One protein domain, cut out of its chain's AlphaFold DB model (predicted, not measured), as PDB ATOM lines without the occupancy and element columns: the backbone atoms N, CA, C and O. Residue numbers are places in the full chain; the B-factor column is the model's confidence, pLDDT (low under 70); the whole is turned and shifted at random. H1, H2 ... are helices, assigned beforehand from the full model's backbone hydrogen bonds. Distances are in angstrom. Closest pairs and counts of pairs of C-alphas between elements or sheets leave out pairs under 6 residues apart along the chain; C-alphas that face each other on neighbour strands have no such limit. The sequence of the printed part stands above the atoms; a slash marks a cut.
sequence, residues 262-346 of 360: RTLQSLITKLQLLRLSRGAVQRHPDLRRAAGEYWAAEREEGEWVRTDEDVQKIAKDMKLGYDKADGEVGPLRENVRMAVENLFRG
ATOM      1  N   ARG A 262      14.698 -22.731  16.497       72.38
ATOM      2  CA  ARG A 262      13.908 -21.517  16.775       72.38
ATOM      3  C   ARG A 262      14.125 -20.443  15.716       72.38
ATOM      4  O   ARG A 262      13.162 -19.823  15.268       72.38
ATOM      5  N   THR A 263      15.371 -20.230  15.295       77.62
ATOM      6  CA  THR A 263      15.672 -19.273  14.220       77.62
ATOM      7  C   THR A 263      15.014 -19.707  12.915       77.62
ATOM      8  O   THR A 263      14.325 -18.897  12.300       77.62
ATOM      9  N   LEU A 264      15.100 -20.983  12.544       80.12
ATOM     10  CA  LEU A 264      14.493 -21.501  11.318       80.12
ATOM     11  C   LEU A 264      12.956 -21.435  11.346       80.12
ATOM     12  O   LEU A 264      12.352 -20.988  10.374       80.12
ATOM     13  N   GLN A 265      12.317 -21.755  12.475       79.44
ATOM     14  CA  GLN A 265      10.872 -21.562  12.667       79.44
ATOM     15  C   GLN A 265      10.471 -20.086  12.530       79.44
ATOM     16  O   GLN A 265       9.505 -19.770  11.835       79.44
ATOM     17  N   SER A 266      11.242 -19.168  13.125       83.31
ATOM     18  CA  SER A 266      10.987 -17.729  12.990       83.31
ATOM     19  C   SER A 266      11.168 -17.226  11.553       83.31
ATOM     20  O   SER A 266      10.484 -16.297  11.131       83.31
ATOM     21  N   LEU A 267      12.072 -17.836  10.780       85.25
ATOM     22  CA  LEU A 267      12.297 -17.484   9.381       85.25
ATOM     23  C   LEU A 267      11.177 -18.004   8.481       85.25
ATOM     24  O   LEU A 267      10.763 -17.284   7.577       85.25
ATOM     25  N   ILE A 268      10.643 -19.199   8.743       88.00
ATOM     26  CA  ILE A 268       9.513 -19.751   7.982       88.00
ATOM     27  C   ILE A 268       8.290 -18.836   8.092       88.00
ATOM     28  O   ILE A 268       7.704 -18.476   7.069       88.00
ATOM     29  N   THR A 269       7.926 -18.412   9.305       85.94
ATOM     30  CA  THR A 269       6.763 -17.531   9.507       85.94
ATOM     31  C   THR A 269       6.980 -16.160   8.873       85.94
ATOM     32  O   THR A 269       6.091 -15.652   8.190       85.94
ATOM     33  N   LYS A 270       8.186 -15.588   8.999       90.25
ATOM     34  CA  LYS A 270       8.558 -14.330   8.331       90.25
ATOM     35  C   LYS A 270       8.500 -14.440   6.807       90.25
ATOM     36  O   LYS A 270       7.976 -13.538   6.162       90.25
ATOM     37  N   LEU A 271       8.981 -15.539   6.224       91.56
ATOM     38  CA  LEU A 271       8.928 -15.777   4.778       91.56
ATOM     39  C   LEU A 271       7.492 -15.937   4.275       91.56
ATOM     40  O   LEU A 271       7.142 -15.386   3.231       91.56
ATOM     41  N   GLN A 272       6.644 -16.657   5.013       89.12
ATOM     42  CA  GLN A 272       5.224 -16.777   4.680       89.12
ATOM     43  C   GLN A 272       4.517 -15.422   4.749       89.12
ATOM     44  O   GLN A 272       3.797 -15.063   3.815       89.12
ATOM     45  N   LEU A 273       4.771 -14.643   5.801       94.38
ATOM     46  CA  LEU A 273       4.226 -13.297   5.949       94.38
ATOM     47  C   LEU A 273       4.693 -12.372   4.818       94.38
ATOM     48  O   LEU A 273       3.872 -11.674   4.230       94.38
ATOM     49  N   LEU A 274       5.974 -12.427   4.446       94.00
ATOM     50  CA  LEU A 274       6.533 -11.650   3.336       94.00
ATOM     51  C   LEU A 274       5.931 -12.054   1.981       94.00
ATOM     52  O   LEU A 274       5.658 -11.203   1.133       94.00
ATOM     53  N   ARG A 275       5.666 -13.347   1.764       89.38
ATOM     54  CA  ARG A 275       4.988 -13.833   0.553       89.38
ATOM     55  C   ARG A 275       3.549 -13.320   0.473       89.38
ATOM     56  O   ARG A 275       3.121 -12.868  -0.590       89.38
ATOM     57  N   LEU A 276       2.805 -13.396   1.576       93.12
ATOM     58  CA  LEU A 276       1.420 -12.930   1.641       93.12
ATOM     59  C   LEU A 276       1.331 -11.405   1.506       93.12
ATOM     60  O   LEU A 276       0.488 -10.922   0.749       93.12
ATOM     61  N   SER A 277       2.226 -10.655   2.155       93.62
ATOM     62  CA  SER A 277       2.264  -9.192   2.067       93.62
ATOM     63  C   SER A 277       2.592  -8.723   0.652       93.62
ATOM     64  O   SER A 277       1.892  -7.864   0.120       93.62
ATOM     65  N   ARG A 278       3.565  -9.351  -0.025       90.75
ATOM     66  CA  ARG A 278       3.884  -9.049  -1.430       90.75
ATOM     67  C   ARG A 278       2.687  -9.293  -2.352       90.75
ATOM     68  O   ARG A 278       2.428  -8.488  -3.243       90.75
ATOM     69  N   GLY A 279       1.935 -10.368  -2.118       91.31
ATOM     70  CA  GLY A 279       0.687 -10.636  -2.834       91.31
ATOM     71  C   GLY A 279      -0.415  -9.610  -2.537       91.31
ATOM     72  O   GLY A 279      -1.142  -9.222  -3.447       91.31
ATOM     73  N   ALA A 280      -0.535  -9.146  -1.291       94.06
ATOM     74  CA  ALA A 280      -1.524  -8.148  -0.881       94.06
ATOM     75  C   ALA A 280      -1.238  -6.755  -1.469       94.06
ATOM     76  O   ALA A 280      -2.147  -6.137  -2.025       94.06
ATOM     77  N   VAL A 281       0.022  -6.302  -1.442       95.81
ATOM     78  CA  VAL A 281       0.462  -5.027  -2.048       95.81
ATOM     79  C   VAL A 281       0.096  -4.974  -3.530       95.81
ATOM     80  O   VAL A 281      -0.404  -3.964  -4.011       95.81
ATOM     81  N   GLN A 282       0.259  -6.086  -4.251       91.50
ATOM     82  CA  GLN A 282      -0.081  -6.160  -5.672       91.50
ATOM     83  C   GLN A 282      -1.587  -6.148  -5.957       91.50
ATOM     84  O   GLN A 282      -1.965  -5.951  -7.109       91.50
ATOM     85  N   ARG A 283      -2.464  -6.337  -4.964       94.12
ATOM     86  CA  ARG A 283      -3.925  -6.298  -5.155       94.12
ATOM     87  C   ARG A 283      -4.516  -4.904  -4.947       94.12
ATOM     88  O   ARG A 283      -5.464  -4.566  -5.647       94.12
ATOM     89  N   HIS A 284      -3.940  -4.082  -4.069       96.06
ATOM     90  CA  HIS A 284      -4.436  -2.728  -3.800       96.06
ATOM     91  C   HIS A 284      -3.820  -1.701  -4.771       96.06
ATOM     92  O   HIS A 284      -2.594  -1.635  -4.864       96.06
ATOM     93  N   PRO A 285      -4.613  -0.879  -5.487       95.31
ATOM     94  CA  PRO A 285      -4.090   0.037  -6.505       95.31
ATOM     95  C   PRO A 285      -3.136   1.092  -5.931       95.31
ATOM     96  O   PRO A 285      -2.061   1.287  -6.494       95.31
ATOM     97  N   ASP A 286      -3.466   1.696  -4.786       96.62
ATOM     98  CA  ASP A 286      -2.613   2.726  -4.173       96.62
ATOM     99  C   ASP A 286      -1.272   2.178  -3.676       96.62
ATOM    100  O   ASP A 286      -0.228   2.758  -3.963       96.62
ATOM    101  N   LEU A 287      -1.271   1.020  -3.001       95.31
ATOM    102  CA  LEU A 287      -0.035   0.377  -2.541       95.31
ATOM    103  C   LEU A 287       0.820  -0.106  -3.713       95.31
ATOM    104  O   LEU A 287       2.042  -0.011  -3.659       95.31
ATOM    105  N   ARG A 288       0.194  -0.608  -4.783       96.06
ATOM    106  CA  ARG A 288       0.902  -0.997  -6.005       96.06
ATOM    107  C   ARG A 288       1.579   0.206  -6.657       96.06
ATOM    108  O   ARG A 288       2.729   0.085  -7.070       96.06
ATOM    109  N   ARG A 289       0.881   1.344  -6.738       95.81
ATOM    110  CA  ARG A 289       1.424   2.594  -7.282       95.81
ATOM    111  C   ARG A 289       2.583   3.104  -6.432       95.81
ATOM    112  O   ARG A 289       3.664   3.285  -6.974       95.81
ATOM    113  N   ALA A 290       2.397   3.211  -5.117       96.31
ATOM    114  CA  ALA A 290       3.445   3.640  -4.191       96.31
ATOM    115  C   ALA A 290       4.673   2.712  -4.225       96.31
ATOM    116  O   ALA A 290       5.807   3.177  -4.257       96.31
ATOM    117  N   ALA A 291       4.467   1.390  -4.285       94.44
ATOM    118  CA  ALA A 291       5.565   0.441  -4.458       94.44
ATOM    119  C   ALA A 291       6.273   0.635  -5.808       94.44
ATOM    120  O   ALA A 291       7.494   0.546  -5.873       94.44
ATOM    121  N   GLY A 292       5.527   0.895  -6.885       95.50
ATOM    122  CA  GLY A 292       6.086   1.195  -8.203       95.50
ATOM    123  C   GLY A 292       6.937   2.464  -8.209       95.50
ATOM    124  O   GLY A 292       8.040   2.433  -8.746       95.50
ATOM    125  N   GLU A 293       6.451   3.534  -7.578       96.81
ATOM    126  CA  GLU A 293       7.171   4.802  -7.396       96.81
ATOM    127  C   GLU A 293       8.460   4.588  -6.585       96.81
ATOM    128  O   GLU A 293       9.534   4.974  -7.037       96.81
ATOM    129  N   TYR A 294       8.383   3.870  -5.459       96.12
ATOM    130  CA  TYR A 294       9.551   3.522  -4.643       96.12
ATOM    131  C   TYR A 294      10.606   2.732  -5.436       96.12
ATOM    132  O   TYR A 294      11.767   3.123  -5.493       96.12
ATOM    133  N   TRP A 295      10.213   1.645  -6.111       94.88
ATOM    134  CA  TRP A 295      11.152   0.839  -6.903       94.88
ATOM    135  C   TRP A 295      11.680   1.563  -8.148       94.88
ATOM    136  O   TRP A 295      12.702   1.147  -8.695       94.88
ATOM    137  N   ALA A 296      10.977   2.583  -8.647       94.69
ATOM    138  CA  ALA A 296      11.471   3.439  -9.719       94.69
ATOM    139  C   ALA A 296      12.560   4.386  -9.201       94.69
ATOM    140  O   ALA A 296      13.623   4.434  -9.814       94.69
ATOM    141  N   ALA A 297      12.334   5.030  -8.051       96.25
ATOM    142  CA  ALA A 297      13.328   5.871  -7.387       96.25
ATOM    143  C   ALA A 297      14.588   5.072  -7.009       96.25
ATOM    144  O   ALA A 297      15.691   5.441  -7.393       96.25
ATOM    145  N   GLU A 298      14.434   3.900  -6.387       94.94
ATOM    146  CA  GLU A 298      15.566   3.032  -6.022       94.94
ATOM    147  C   GLU A 298      16.360   2.558  -7.254       94.94
ATOM    148  O   GLU A 298      17.567   2.318  -7.201       94.94
ATOM    149  N   ARG A 299      15.684   2.393  -8.401       92.25
ATOM    150  CA  ARG A 299      16.356   2.048  -9.658       92.25
ATOM    151  C   ARG A 299      17.182   3.216 -10.173       92.25
ATOM    152  O   ARG A 299      18.273   2.962 -10.664       92.25
ATOM    153  N   GLU A 300      16.666   4.434 -10.079       94.38
ATOM    154  CA  GLU A 300      17.373   5.653 -10.466       94.38
ATOM    155  C   GLU A 300      18.593   5.890  -9.569       94.38
ATOM    156  O   GLU A 300      19.700   6.013 -10.083       94.38
ATOM    157  N   GLU A 301      18.433   5.809  -8.248       93.88
ATOM    158  CA  GLU A 301      19.557   5.871  -7.305       93.88
ATOM    159  C   GLU A 301      20.580   4.762  -7.585       93.88
ATOM    160  O   GLU A 301      21.784   5.004  -7.660       93.88
ATOM    161  N   GLY A 302      20.110   3.535  -7.824       88.44
ATOM    162  CA  GLY A 302      20.971   2.414  -8.183       88.44
ATOM    163  C   GLY A 302      21.678   2.577  -9.534       88.44
ATOM    164  O   GLY A 302      22.763   2.027  -9.707       88.44
ATOM    165  N   GLU A 303      21.091   3.292 -10.497       88.56
ATOM    166  CA  GLU A 303      21.748   3.674 -11.753       88.56
ATOM    167  C   GLU A 303      22.837   4.709 -11.484       88.56
ATOM    168  O   GLU A 303      23.961   4.505 -11.933       88.56
ATOM    169  N   TRP A 304      22.551   5.742 -10.685       88.75
ATOM    170  CA  TRP A 304      23.527   6.777 -10.332       88.75
ATOM    171  C   TRP A 304      24.758   6.168  -9.663       88.75
ATOM    172  O   TRP A 304      25.880   6.405 -10.103       88.75
ATOM    173  N   VAL A 305      24.543   5.286  -8.680       86.31
ATOM    174  CA  VAL A 305      25.603   4.534  -7.987       86.31
ATOM    175  C   VAL A 305      26.404   3.652  -8.951       86.31
ATOM    176  O   VAL A 305      27.605   3.473  -8.769       86.31
ATOM    177  N   ARG A 306      25.767   3.085  -9.987       82.56
ATOM    178  CA  ARG A 306      26.466   2.285 -11.007       82.56
ATOM    179  C   ARG A 306      27.239   3.138 -12.003       82.56
ATOM    180  O   ARG A 306      28.220   2.632 -12.531       82.56
ATOM    181  N   THR A 307      26.795   4.356 -12.304       86.38
ATOM    182  CA  THR A 307      27.457   5.260 -13.258       86.38
ATOM    183  C   THR A 307      28.552   6.114 -12.629       86.38
ATOM    184  O   THR A 307      29.382   6.650 -13.355       86.38
ATOM    185  N   ASP A 308      28.557   6.246 -11.304       90.75
ATOM    186  CA  ASP A 308      29.552   7.019 -10.567       90.75
ATOM    187  C   ASP A 308      30.936   6.341 -10.619       90.75
ATOM    188  O   ASP A 308      31.128   5.217 -10.140       90.75
ATOM    189  N   GLU A 309      31.913   7.036 -11.208       86.62
ATOM    190  CA  GLU A 309      33.282   6.543 -11.371       86.62
ATOM    191  C   GLU A 309      33.988   6.293 -10.033       86.62
ATOM    192  O   GLU A 309      34.809   5.376  -9.929       86.62
ATOM    193  N   ASP A 310      33.692   7.087  -9.005       89.25
ATOM    194  CA  ASP A 310      34.352   6.960  -7.708       89.25
ATOM    195  C   ASP A 310      33.825   5.734  -6.956       89.25
ATOM    196  O   ASP A 310      34.603   4.972  -6.374       89.25
ATOM    197  N   VAL A 311      32.522   5.454  -7.068       87.38
ATOM    198  CA  VAL A 311      31.923   4.219  -6.545       87.38
ATOM    199  C   VAL A 311      32.473   2.995  -7.274       87.38
ATOM    200  O   VAL A 311      32.803   1.999  -6.626       87.38
ATOM    201  N   GLN A 312      32.621   3.053  -8.600       84.12
ATOM    202  CA  GLN A 312      33.204   1.954  -9.373       84.12
ATOM    203  C   GLN A 312      34.652   1.665  -8.961       84.12
ATOM    204  O   GLN A 312      35.007   0.498  -8.771       84.12
ATOM    205  N   LYS A 313      35.480   2.701  -8.768       85.06
ATOM    206  CA  LYS A 313      36.867   2.553  -8.289       85.06
ATOM    207  C   LYS A 313      36.912   1.904  -6.908       85.06
ATOM    208  O   LYS A 313      37.597   0.900  -6.733       85.06
ATOM    209  N   ILE A 314      36.114   2.399  -5.962       86.94
ATOM    210  CA  ILE A 314      36.036   1.851  -4.601       86.94
ATOM    211  C   ILE A 314      35.523   0.400  -4.608       86.94
ATOM    212  O   ILE A 314      36.061  -0.464  -3.911       86.94
ATOM    213  N   ALA A 315      34.507   0.089  -5.418       83.62
ATOM    214  CA  ALA A 315      33.991  -1.270  -5.562       83.62
ATOM    215  C   ALA A 315      35.031  -2.210  -6.191       83.62
ATOM    216  O   ALA A 315      35.134  -3.370  -5.787       83.62
ATOM    217  N   LYS A 316      35.830  -1.725  -7.146       81.19
ATOM    218  CA  LYS A 316      36.934  -2.474  -7.758       81.19
ATOM    219  C   LYS A 316      38.044  -2.763  -6.748       81.19
ATOM    220  O   LYS A 316      38.472  -3.913  -6.653       81.19
ATOM    221  N   ASP A 317      38.419  -1.776  -5.938       85.56
ATOM    222  CA  ASP A 317      39.401  -1.929  -4.858       85.56
ATOM    223  C   ASP A 317      38.932  -2.940  -3.803       85.56
ATOM    224  O   ASP A 317      39.705  -3.780  -3.337       85.56
ATOM    225  N   MET A 318      37.632  -2.944  -3.491       83.19
ATOM    226  CA  MET A 318      37.016  -3.923  -2.589       83.19
ATOM    227  C   MET A 318      36.704  -5.282  -3.241       83.19
ATOM    228  O   MET A 318      36.149  -6.158  -2.577       83.19
ATOM    229  N   LYS A 319      37.057  -5.502  -4.517       77.06
ATOM    230  CA  LYS A 319      36.726  -6.717  -5.297       77.06
ATOM    231  C   LYS A 319      35.218  -7.014  -5.399       77.06
ATOM    232  O   LYS A 319      34.813  -8.157  -5.611       77.06
ATOM    233  N   LEU A 320      34.389  -5.983  -5.279       75.75
ATOM    234  CA  LEU A 320      32.926  -6.006  -5.401       75.75
ATOM    235  C   LEU A 320      32.436  -5.384  -6.724       75.75
ATOM    236  O   LEU A 320      31.237  -5.184  -6.899       75.75
ATOM    237  N   GLY A 321      33.353  -5.072  -7.646       70.31
ATOM    238  CA  GLY A 321      33.068  -4.366  -8.896       70.31
ATOM    239  C   GLY A 321      32.081  -5.077  -9.834       70.31
ATOM    240  O   GLY A 321      32.017  -6.309  -9.899       70.31
ATOM    241  N   TYR A 322      31.328  -4.263 -10.580       65.88
ATOM    242  CA  TYR A 322      30.298  -4.688 -11.539       65.88
ATOM    243  C   TYR A 322      30.825  -4.881 -12.965       65.88
ATOM    244  O   TYR A 322      30.144  -5.503 -13.788       65.88
ATOM    245  N   ASP A 323      32.015  -4.357 -13.258       64.69
ATOM    246  CA  ASP A 323      32.536  -4.306 -14.616       64.69
ATOM    247  C   ASP A 323      32.928  -5.679 -15.150       64.69
ATOM    248  O   ASP A 323      33.544  -6.510 -14.476       64.69
ATOM    249  N   LYS A 324      32.583  -5.888 -16.420       58.97
ATOM    250  CA  LYS A 324      33.128  -6.962 -17.242       58.97
ATOM    251  C   LYS A 324      34.513  -6.523 -17.699       58.97
ATOM    252  O   LYS A 324      34.630  -5.842 -18.715       58.97
ATOM    253  N   ALA A 325      35.552  -6.892 -16.962       52.75
ATOM    254  CA  ALA A 325      36.879  -6.899 -17.555       52.75
ATOM    255  C   ALA A 325      36.886  -8.000 -18.634       52.75
ATOM    256  O   ALA A 325      36.640  -9.164 -18.334       52.75
ATOM    257  N   ASP A 326      37.058  -7.612 -19.898       55.16
ATOM    258  CA  ASP A 326      37.443  -8.499 -21.004       55.16
ATOM    259  C   ASP A 326      36.572  -9.750 -21.233       55.16
ATOM    260  O   ASP A 326      37.061 -10.849 -21.471       55.16
ATOM    261  N   GLY A 327      35.245  -9.596 -21.193       57.78
ATOM    262  CA  GLY A 327      34.315 -10.680 -21.537       57.78
ATOM    263  C   GLY A 327      34.134 -11.753 -20.455       57.78
ATOM    264  O   GLY A 327      33.247 -12.597 -20.598       57.78
ATOM    265  N   GLU A 328      34.874 -11.674 -19.349       58.12
ATOM    266  CA  GLU A 328      34.649 -12.506 -18.170       58.12
ATOM    267  C   GLU A 328      33.589 -11.902 -17.239       58.12
ATOM    268  O   GLU A 328      33.347 -10.691 -17.159       58.12
ATOM    269  N   VAL A 329      32.866 -12.792 -16.561       63.12
ATOM    270  CA  VAL A 329      31.813 -12.436 -15.614       63.12
ATOM    271  C   VAL A 329      32.476 -11.854 -14.363       63.12
ATOM    272  O   VAL A 329      33.262 -12.535 -13.716       63.12
ATOM    273  N   GLY A 330      32.150 -10.605 -14.010       71.25
ATOM    274  CA  GLY A 330      32.724  -9.946 -12.832       71.25
ATOM    275  C   GLY A 330      32.578 -10.771 -11.536       71.25
ATOM    276  O   GLY A 330      31.601 -11.517 -11.381       71.25
ATOM    277  N   PRO A 331      33.505 -10.619 -10.573       73.06
ATOM    278  CA  PRO A 331      33.645 -11.503  -9.408       73.06
ATOM    279  C   PRO A 331      32.385 -11.575  -8.535       73.06
ATOM    280  O   PRO A 331      32.065 -12.625  -7.979       73.06
ATOM    281  N   LEU A 332      31.613 -10.487  -8.453       71.12
ATOM    282  CA  LEU A 332      30.341 -10.471  -7.731       71.12
ATOM    283  C   LEU A 332      29.295 -11.383  -8.391       71.12
ATOM    284  O   LEU A 332      28.593 -12.127  -7.708       71.12
ATOM    285  N   ARG A 333      29.191 -11.350  -9.725       73.56
ATOM    286  CA  ARG A 333      28.250 -12.197 -10.466       73.56
ATOM    287  C   ARG A 333      28.622 -13.667 -10.358       73.56
ATOM    288  O   ARG A 333      27.715 -14.485 -10.241       73.56
ATOM    289  N   GLU A 334      29.912 -13.987 -10.352       80.00
ATOM    290  CA  GLU A 334      30.373 -15.365 -10.186       80.00
ATOM    291  C   GLU A 334      30.070 -15.890  -8.776       80.00
ATOM    292  O   GLU A 334      29.490 -16.964  -8.621       80.00
ATOM    293  N   ASN A 335      30.319 -15.083  -7.740       79.62
ATOM    294  CA  ASN A 335      29.960 -15.431  -6.363       79.62
ATOM    295  C   ASN A 335      28.447 -15.620  -6.181       79.62
ATOM    296  O   ASN A 335      28.011 -16.575  -5.536       79.62
ATOM    297  N   VAL A 336      27.631 -14.744  -6.778       79.75
ATOM    298  CA  VAL A 336      26.166 -14.883  -6.759       79.75
ATOM    299  C   VAL A 336      25.729 -16.130  -7.526       79.75
ATOM    300  O   VAL A 336      24.870 -16.863  -7.041       79.75
ATOM    301  N   ARG A 337      26.332 -16.419  -8.684       81.00
ATOM    302  CA  ARG A 337      26.034 -17.621  -9.471       81.00
ATOM    303  C   ARG A 337      26.345 -18.891  -8.687       81.00
ATOM    304  O   ARG A 337      25.475 -19.750  -8.580       81.00
ATOM    305  N   MET A 338      27.523 -18.975  -8.073       79.25
ATOM    306  CA  MET A 338      27.900 -20.099  -7.214       79.25
ATOM    307  C   MET A 338      26.965 -20.241  -6.009       79.25
ATOM    308  O   MET A 338      26.566 -21.354  -5.664       79.25
ATOM    309  N   ALA A 339      26.570 -19.135  -5.373       78.31
ATOM    310  CA  ALA A 339      25.627 -19.162  -4.256       78.31
ATOM    311  C   ALA A 339      24.246 -19.684  -4.685       78.31
ATOM    312  O   ALA A 339      23.659 -20.516  -3.994       78.31
ATOM    313  N   VAL A 340      23.749 -19.237  -5.840       78.19
ATOM    314  CA  VAL A 340      22.473 -19.681  -6.413       78.19
ATOM    315  C   VAL A 340      22.533 -21.157  -6.809       78.19
ATOM    316  O   VAL A 340      21.635 -21.913  -6.444       78.19
ATOM    317  N   GLU A 341      23.595 -21.606  -7.482       79.44
ATOM    318  CA  GLU A 341      23.784 -23.020  -7.832       79.44
ATOM    319  C   GLU A 341      23.872 -23.917  -6.590       79.44
ATOM    320  O   GLU A 341      23.248 -24.980  -6.552       79.44
ATOM    321  N   ASN A 342      24.570 -23.477  -5.540       76.12
ATOM    322  CA  ASN A 342      24.620 -24.194  -4.265       76.12
ATOM    323  C   ASN A 342      23.245 -24.266  -3.587       76.12
ATOM    324  O   ASN A 342      22.894 -25.304  -3.023       76.12
ATOM    325  N   LEU A 343      22.441 -23.202  -3.680       72.88
ATOM    326  CA  LEU A 343      21.075 -23.200  -3.160       72.88
ATOM    327  C   LEU A 343      20.179 -24.184  -3.929       72.88
ATOM    328  O   LEU A 343      19.422 -24.935  -3.315       72.88
ATOM    329  N   PHE A 344      20.294 -24.218  -5.260       73.56
ATOM    330  CA  PHE A 344      19.536 -25.136  -6.112       73.56
ATOM    331  C   PHE A 344      19.923 -26.601  -5.896       73.56
ATOM    332  O   PHE A 344      19.044 -27.456  -5.892       73.56
ATOM    333  N   ARG A 345      21.203 -26.907  -5.645       69.94
ATOM    334  CA  ARG A 345      21.644 -28.273  -5.302       69.94
ATOM    335  C   ARG A 345      21.098 -28.759  -3.956       69.94
ATOM    336  O   ARG A 345      20.948 -29.963  -3.767       69.94
ATOM    337  N   GLY A 346      20.803 -27.845  -3.029       53.88
ATOM    338  CA  GLY A 346      20.200 -28.155  -1.729       53.88
ATOM    339  C   GLY A 346      18.668 -28.251  -1.738       53.88
ATOM    340  O   GLY A 346      18.089 -28.790  -0.795       53.88
TER     341      GLY A 346
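What this domain is: This is residues 262 to 346 of the 360 residues of an uncharacterized protein of Moniliophthora roreri (strain MCA 2997) (UniProt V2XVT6). Four helices make an open frame round an empty middle: H2 is the base, H1 rises from one end, and H3, a loop and H4 form the other side. The ends, C-alphas 262 and 346, stay 20.6 A apart. The printed part has 85 residues, 68 of them in the four named helices H1 to H4, in that order along the chain, with no named strand; its class is all helix, and it is only just extended, close to loose, with a radius of gyration of the C-alphas of 18.0 A and spans of 44 by 35 by 23 A.

Where its parts are: H1, residues 262 to 281, begins at (13.908, -21.517, 16.775) and measures 28.4 A. H2, 285 to 307, measures 32.7 A; H3, 309 to 317, 12.3 A; H4, 331 to 346, 22.7 A, ending at (20.200, -28.155, -1.729).

How they stand to each other: H1, with Val 281 alone, only just touches H2, only at the corner, with 3 pairs of C-alphas within 8 A; the closest, Val 281 and Leu 287, are 5.4 A apart. Their tilt, 71 degrees, is only just about perpendicular. H2 and H3 are close but not clearly touching, closest at C-alphas 305 and 311, 6.5 A, about perpendicular at 76 degrees. H4 is apart from H1, H2 and H3. In the four helices every O i to N i+4 pair is within hydrogen-bond range.

The domain as a whole: C-alphas 262 and 326 are farthest apart, 46.4 A. The printed part has no cut. H3 to H4 is a long link. Residues 322 to 329 and 345 to 346 have pLDDT under 70.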